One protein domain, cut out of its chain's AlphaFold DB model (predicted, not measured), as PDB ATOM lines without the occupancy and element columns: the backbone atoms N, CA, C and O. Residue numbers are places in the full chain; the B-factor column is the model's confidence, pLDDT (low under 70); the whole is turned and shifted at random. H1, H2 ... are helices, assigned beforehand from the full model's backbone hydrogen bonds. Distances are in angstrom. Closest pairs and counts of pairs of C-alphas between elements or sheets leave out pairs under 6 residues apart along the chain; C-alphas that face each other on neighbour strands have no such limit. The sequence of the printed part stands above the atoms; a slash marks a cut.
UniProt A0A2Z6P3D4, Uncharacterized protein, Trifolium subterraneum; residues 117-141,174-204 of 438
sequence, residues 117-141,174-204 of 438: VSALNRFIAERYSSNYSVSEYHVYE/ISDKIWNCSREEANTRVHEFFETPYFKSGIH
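This is residues 117 to 141 and 174 to 204 of the 438 residues of an uncharacterized protein of Trifolium subterraneum (UniProt A0A2Z6P3D4). Two helices, H1 and H3, cross nearly at right angles, with the short helices H2 and H4 near opposite ends of H3. The 56 printed residues hold H1, H2, H3 and H4 in that order, all helix with no named strand. The whole is compact, with a radius of gyration of the C-alphas of 10.8 A and spans of 27 by 23 by 21 A.

Find C-alpha 117 at (184.661, 152.320, 147.986); from there H1 runs 15.4 A to residue 128. H2 is residues 175 to 178, 5.4 A. H3, residues 183 to 195, runs 19.1 A to (193.916, 155.920, 136.002). H4 is residues 197 to 200, 4.8 A.

Look at Phe 123 and Phe 193, the closest C-alphas of H1 and H3, 6.8 A apart; these helices touch about perpendicular, at 77 degrees. H1 touches H4 with residues 119 to 123 alone, closest at the C-alphas of Ala 119 and Tyr 198, 5.7 A. H2 touches H3, closest at the C-alphas of Asp 176 and Arg 183, 6.4 A. H2 and H4 are apart. Each O i to N i+4 pair is within hydrogen-bond range in H1, 8 of 9 in H3; H2 and H4 are too short for one.

Residues 142 to 173 are cut out, and C-alphas 141 and 174 are 7.1 A apart. Residues 138 to 141, 174 to 178 and 183 have pLDDT under 70.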
ATOM      1  N   VAL A 117     184.726 151.138 147.108       86.75
ATOM      2  CA  VAL A 117     184.661 152.320 147.986       86.75
ATOM      3  C   VAL A 117     185.874 152.373 148.911       86.75
ATOM      4  O   VAL A 117     186.430 153.446 149.147       86.75
ATOM      5  N   SER A 118     186.345 151.220 149.388       88.25
ATOM      6  CA  SER A 118     187.566 151.131 150.197       88.25
ATOM      7  C   SER A 118     188.801 151.569 149.401       88.25
ATOM      8  O   SER A 118     189.588 152.397 149.868       88.25
ATOM      9  N   ALA A 119     188.946 151.084 148.163       88.12
ATOM     10  CA  ALA A 119     190.040 151.483 147.279       88.12
ATOM     11  C   ALA A 119     189.989 152.982 146.932       88.12
ATOM     12  O   ALA A 119     191.018 153.665 146.979       88.12
ATOM     13  N   LEU A 120     188.794 153.513 146.656       86.88
ATOM     14  CA  LEU A 120     188.571 154.933 146.396       86.88
ATOM     15  C   LEU A 120     188.921 155.791 147.619       86.88
ATOM     16  O   LEU A 120     189.652 156.769 147.483       86.88
ATOM     17  N   ASN A 121     188.483 155.408 148.821       87.75
ATOM     18  CA  ASN A 121     188.813 156.125 150.057       87.75
ATOM     19  C   ASN A 121     190.324 156.185 150.299       87.75
ATOM     20  O   ASN A 121     190.834 157.233 150.693       87.75
ATOM     21  N   ARG A 122     191.061 155.103 150.013       91.81
ATOM     22  CA  ARG A 122     192.531 155.096 150.109       91.81
ATOM     23  C   ARG A 122     193.174 156.084 149.139       91.81
ATOM     24  O   ARG A 122     194.059 156.834 149.543       91.81
ATOM     25  N   PHE A 123     192.709 156.119 147.892       89.62
ATOM     26  CA  PHE A 123     193.170 157.103 146.914       89.62
ATOM     27  C   PHE A 123     192.866 158.537 147.368       89.62
ATOM     28  O   PHE A 123     193.749 159.392 147.329       89.62
ATOM     29  N   ILE A 124     191.646 158.801 147.846       86.62
ATOM     30  CA  ILE A 124     191.239 160.131 148.313       86.62
ATOM     31  C   ILE A 124     192.066 160.571 149.530       86.62
ATOM     32  O   ILE A 124     192.537 161.711 149.574       86.62
ATOM     33  N   ALA A 125     192.327 159.664 150.471       90.38
ATOM     34  CA  ALA A 125     193.168 159.931 151.632       90.38
ATOM     35  C   ALA A 125     194.598 160.307 151.234       90.38
ATOM     36  O   ALA A 125     195.136 161.293 151.736       90.38
ATOM     37  N   GLU A 126     195.208 159.574 150.304       94.25
ATOM     38  CA  GLU A 126     196.597 159.816 149.914       94.25
ATOM     39  C   GLU A 126     196.750 161.033 148.993       94.25
ATOM     40  O   GLU A 126     197.622 161.877 149.203       94.25
ATOM     41  N   ARG A 127     195.876 161.167 147.991       92.75
ATOM     42  CA  ARG A 127     195.974 162.210 146.962       92.75
ATOM     43  C   ARG A 127     195.436 163.564 147.422       92.75
ATOM     44  O   ARG A 127     195.960 164.593 146.992       92.75
ATOM     45  N   TYR A 128     194.401 163.555 148.265       86.25
ATOM     46  CA  TYR A 128     193.654 164.743 148.694       86.25
ATOM     47  C   TYR A 128     193.678 164.960 150.214       86.25
ATOM     48  O   TYR A 128     192.992 165.853 150.711       86.25
ATOM     49  N   SER A 129     194.447 164.158 150.965       90.88
ATOM     50  CA  SER A 129     194.596 164.285 152.427       90.88
ATOM     51  C   SER A 129     193.265 164.269 153.192       90.88
ATOM     52  O   SER A 129     193.151 164.856 154.266       90.88
ATOM     53  N   SER A 130     192.251 163.606 152.631       84.00
ATOM     54  CA  SER A 130     190.888 163.558 153.165       84.00
ATOM     55  C   SER A 130     190.519 162.109 153.471       84.00
ATOM     56  O   SER A 130     190.470 161.280 152.569       84.00
ATOM     57  N   ASN A 131     190.309 161.788 154.747       86.81
ATOM     58  CA  ASN A 131     190.061 160.418 155.194       86.81
ATOM     59  C   ASN A 131     188.563 160.185 155.365       86.81
ATOM     60  O   ASN A 131     187.909 160.955 156.065       86.81
ATOM     61  N   TYR A 132     188.068 159.105 154.764       83.50
ATOM     62  CA  TYR A 132     186.672 158.689 154.821       83.50
ATOM     63  C   TYR A 132     186.570 157.183 155.049       83.50
ATOM     64  O   TYR A 132     187.466 156.412 154.695       83.50
ATOM     65  N   SER A 133     185.447 156.775 155.614       82.25
ATOM     66  CA  SER A 133     185.044 155.403 155.887       82.25
ATOM     67  C   SER A 133     183.805 155.036 155.072       82.25
ATOM     68  O   SER A 133     183.017 155.897 154.686       82.25
ATOM     69  N   VAL A 134     183.603 153.739 154.825       77.12
ATOM     70  CA  VAL A 134     182.418 153.217 154.114       77.12
ATOM     71  C   VAL A 134     181.117 153.627 154.821       77.12
ATOM     72  O   VAL A 134     180.140 153.991 154.172       77.12
ATOM     73  N   SER A 135     181.136 153.687 156.156       78.38
ATOM     74  CA  SER A 135     179.990 154.079 156.981       78.38
ATOM     75  C   SER A 135     179.505 155.520 156.786       78.38
ATOM     76  O   SER A 135     178.429 155.855 157.269       78.38
ATOM     77  N   GLU A 136     180.259 156.378 156.095       75.88
ATOM     78  CA  GLU A 136     179.853 157.765 155.816       75.88
ATOM     79  C   GLU A 136     178.993 157.900 154.546       75.88
ATOM     80  O   GLU A 136     178.411 158.957 154.285       75.88
ATOM     81  N   TYR A 137     178.871 156.831 153.754       75.94
ATOM     82  CA  TYR A 137     178.138 156.827 152.492       75.94
ATOM     83  C   TYR A 137     176.676 156.407 152.725       75.94
ATOM     84  O   TYR A 137     176.335 155.235 152.747       75.94
ATOM     85  N   HIS A 138     175.769 157.367 152.913       67.69
ATOM     86  CA  HIS A 138     174.356 157.067 153.221       67.69
ATOM     87  C   HIS A 138     173.417 157.011 152.015       67.69
ATOM     88  O   HIS A 138     172.261 156.628 152.163       67.69
ATOM     89  N   VAL A 139     173.875 157.403 150.826       62.41
ATOM     90  CA  VAL A 139     173.063 157.350 149.606       62.41
ATOM     91  C   VAL A 139     173.947 157.039 148.416       62.41
ATOM     92  O   VAL A 139     174.983 157.675 148.209       62.41
ATOM     93  N   TYR A 140     173.469 156.113 147.593       51.28
ATOM     94  CA  TYR A 140     174.082 155.718 146.333       51.28
ATOM     95  C   TYR A 140     173.661 156.667 145.199       51.28
ATOM     96  O   TYR A 140     173.008 156.279 144.230       51.28
ATOM     97  N   GLU A 141     173.975 157.955 145.328       48.53
ATOM     98  CA  GLU A 141     173.688 158.934 144.278       48.53
ATOM     99  C   GLU A 141     174.909 159.797 143.970       48.53
ATOM    100  O   GLU A 141     175.201 160.777 144.656       48.53
ATOM    101  N   ILE A 174     174.903 164.793 148.146       43.94
ATOM    102  CA  ILE A 174     175.670 163.835 148.974       43.94
ATOM    103  C   ILE A 174     177.154 163.712 148.611       43.94
ATOM    104  O   ILE A 174     177.974 163.736 149.525       43.94
ATOM    105  N   SER A 175     177.553 163.756 147.337       41.53
ATOM    106  CA  SER A 175     178.977 163.964 147.002       41.53
ATOM    107  C   SER A 175     179.471 165.358 147.422       41.53
ATOM    108  O   SER A 175     180.597 165.492 147.899       41.53
ATOM    109  N   ASP A 176     178.581 166.361 147.384       41.62
ATOM    110  CA  ASP A 176     178.815 167.704 147.938       41.62
ATOM    111  C   ASP A 176     179.048 167.677 149.470       41.62
ATOM    112  O   ASP A 176     179.662 168.595 150.010       41.62
ATOM    113  N   LYS A 177     178.560 166.646 150.185       51.88
ATOM    114  CA  LYS A 177     178.650 166.533 151.655       51.88
ATOM    115  C   LYS A 177     179.814 165.681 152.143       51.88
ATOM    116  O   LYS A 177     180.431 166.067 153.127       51.88
ATOM    117  N   ILE A 178     180.104 164.547 151.499       66.12
ATOM    118  CA  ILE A 178     181.157 163.637 151.983       66.12
ATOM    119  C   ILE A 178     182.526 164.252 151.687       66.12
ATOM    120  O   ILE A 178     183.287 164.554 152.598       66.12
ATOM    121  N   TRP A 179     182.815 164.547 150.417       70.06
ATOM    122  CA  TRP A 179     184.120 165.090 150.019       70.06
ATOM    123  C   TRP A 179     184.257 166.605 150.186       70.06
ATOM    124  O   TRP A 179     185.327 167.149 149.910       70.06
ATOM    125  N   ASN A 180     183.182 167.278 150.621       76.00
ATOM    126  CA  ASN A 180     183.101 168.732 150.775       76.00
ATOM    127  C   ASN A 180     183.643 169.485 149.542       76.00
ATOM    128  O   ASN A 180     184.422 170.432 149.655       76.00
ATOM    129  N   CYS A 181     183.282 169.009 148.348       71.88
ATOM    130  CA  CYS A 181     183.765 169.530 147.073       71.88
ATOM    131  C   CYS A 181     182.614 169.675 146.074       71.88
ATOM    132  O   CYS A 181     181.515 169.175 146.311       71.88
ATOM    133  N   SER A 182     182.848 170.389 144.972       76.94
ATOM    134  CA  SER A 182     181.835 170.507 143.915       76.94
ATOM    135  C   SER A 182     181.602 169.168 143.207       76.94
ATOM    136  O   SER A 182     182.475 168.302 143.183       76.94
ATOM    137  N   ARG A 183     180.447 169.017 142.555       66.88
ATOM    138  CA  ARG A 183     180.146 167.879 141.673       66.88
ATOM    139  C   ARG A 183     181.229 167.648 140.626       66.88
ATOM    140  O   ARG A 183     181.640 166.516 140.396       66.88
ATOM    141  N   GLU A 184     181.634 168.717 139.955       72.81
ATOM    142  CA  GLU A 184     182.610 168.678 138.871       72.81
ATOM    143  C   GLU A 184     183.968 168.214 139.401       72.81
ATOM    144  O   GLU A 184     184.651 167.406 138.768       72.81
ATOM    145  N   GLU A 185     184.323 168.664 140.603       76.44
ATOM    146  CA  GLU A 185     185.515 168.207 141.300       76.44
ATOM    147  C   GLU A 185     185.401 166.734 141.693       76.44
ATOM    148  O   GLU A 185     186.291 165.966 141.348       76.44
ATOM    149  N   ALA A 186     184.298 166.298 142.310       77.19
ATOM    150  CA  ALA A 186     184.076 164.892 142.649       77.19
ATOM    151  C   ALA A 186     184.196 163.974 141.419       77.19
ATOM    152  O   ALA A 186     184.902 162.968 141.466       77.19
ATOM    153  N   ASN A 187     183.585 164.356 140.293       73.12
ATOM    154  CA  ASN A 187     183.716 163.624 139.033       73.12
ATOM    155  C   ASN A 187     185.173 163.568 138.562       73.12
ATOM    156  O   ASN A 187     185.653 162.505 138.176       73.12
ATOM    157  N   THR A 188     185.896 164.688 138.640       78.62
ATOM    158  CA  THR A 188     187.324 164.737 138.297       78.62
ATOM    159  C   THR A 188     188.132 163.773 139.167       78.62
ATOM    160  O   THR A 188     188.913 162.992 138.632       78.62
ATOM    161  N   ARG A 189     187.892 163.741 140.487       82.50
ATOM    162  CA  ARG A 189     188.578 162.819 141.412       82.50
ATOM    163  C   ARG A 189     188.315 161.350 141.068       82.50
ATOM    164  O   ARG A 189     189.241 160.547 141.102       82.50
ATOM    165  N   VAL A 190     187.078 160.994 140.712       79.81
ATOM    166  CA  VAL A 190     186.721 159.622 140.300       79.81
ATOM    167  C   VAL A 190     187.393 159.239 138.979       79.81
ATOM    168  O   VAL A 190     187.923 158.138 138.858       79.81
ATOM    169  N   HIS A 191     187.437 160.146 138.001       79.38
ATOM    170  CA  HIS A 191     188.139 159.883 136.743       79.38
ATOM    171  C   HIS A 191     189.656 159.761 136.934       79.38
ATOM    172  O   HIS A 191     190.270 158.889 136.328       79.38
ATOM    173  N   GLU A 192     190.260 160.574 137.806       85.31
ATOM    174  CA  GLU A 192     191.667 160.398 138.183       85.31
ATOM    175  C   GLU A 192     191.908 159.036 138.838       85.31
ATOM    176  O   GLU A 192     192.876 158.360 138.496       85.31
ATOM    177  N   PHE A 193     191.020 158.614 139.745       85.81
ATOM    178  CA  PHE A 193     191.104 157.321 140.420       85.81
ATOM    179  C   PHE A 193     191.182 156.153 139.427       85.81
ATOM    180  O   PHE A 193     192.030 155.276 139.613       85.81
ATOM    181  N   PHE A 194     190.386 156.168 138.352       84.81
ATOM    182  CA  PHE A 194     190.399 155.123 137.317       84.81
ATOM    183  C   PHE A 194     191.763 154.941 136.643       84.81
ATOM    184  O   PHE A 194     192.110 153.833 136.231       84.81
ATOM    185  N   GLU A 195     192.578 155.993 136.587       87.94
ATOM    186  CA  GLU A 195     193.916 155.920 136.002       87.94
ATOM    187  C   GLU A 195     194.987 155.393 136.961       87.94
ATOM    188  O   GLU A 195     196.101 155.069 136.535       87.94
ATOM    189  N   THR A 196     194.660 155.257 138.246       91.75
ATOM    190  CA  THR A 196     195.623 154.892 139.286       91.75
ATOM    191  C   THR A 196     195.725 153.382 139.541       91.75
ATOM    192  O   THR A 196     194.786 152.628 139.269       91.75
ATOM    193  N   PRO A 197     196.825 152.919 140.172       95.38
ATOM    194  CA  PRO A 197     196.928 151.547 140.669       95.38
ATOM    195  C   PRO A 197     195.848 151.167 141.694       95.38
ATOM    196  O   PRO A 197     195.521 149.989 141.798       95.38
ATOM    197  N   TYR A 198     195.264 152.128 142.429       91.62
ATOM    198  CA  TYR A 198     194.187 151.829 143.384       91.62
ATOM    199  C   TYR A 198     192.965 151.236 142.683       91.62
ATOM    200  O   TYR A 198     192.373 150.298 143.204       91.62
ATOM    201  N   PHE A 199     192.624 151.733 141.491       88.69
ATOM    202  CA  PHE A 199     191.556 151.160 140.679       88.69
ATOM    203  C   PHE A 199     192.023 149.909 139.929       88.69
ATOM    204  O   PHE A 199     191.379 148.867 140.014       88.69
ATOM    205  N   LYS A 200     193.159 149.997 139.221       88.12
ATOM    206  CA  LYS A 200     193.614 148.942 138.295       88.12
ATOM    207  C   LYS A 200     193.977 147.630 139.003       88.12
ATOM    208  O   LYS A 200     193.741 146.562 138.453       88.12
ATOM    209  N   SER A 201     194.526 147.695 140.216       89.19
ATOM    210  CA  SER A 201     194.943 146.505 140.979       89.19
ATOM    211  C   SER A 201     194.668 146.582 142.485       89.19
ATOM    212  O   SER A 201     194.982 145.643 143.207       89.19
ATOM    213  N   GLY A 202     194.146 147.704 142.991       92.31
ATOM    214  CA  GLY A 202     193.938 147.938 144.426       92.31
ATOM    215  C   GLY A 202     192.541 147.588 144.944       92.31
ATOM    216  O   GLY A 202     192.333 147.618 146.160       92.31
ATOM    217  N   ILE A 203     191.604 147.247 144.054       91.19
ATOM    218  CA  ILE A 203     190.295 146.697 144.420       91.19
ATOM    219  C   ILE A 203     190.496 145.222 144.765       91.19
ATOM    220  O   ILE A 203     190.926 144.433 143.927       91.19
ATOM    221  N   HIS A 204     190.194 144.860 146.004       96.38
ATOM    222  CA  HIS A 204     190.257 143.490 146.494       96.38
ATOM    223  C   HIS A 204     188.875 142.836 146.376       96.38
ATOM    224  O   HIS A 204     187.863 143.518 146.581       96.38
TER     225      HIS A 204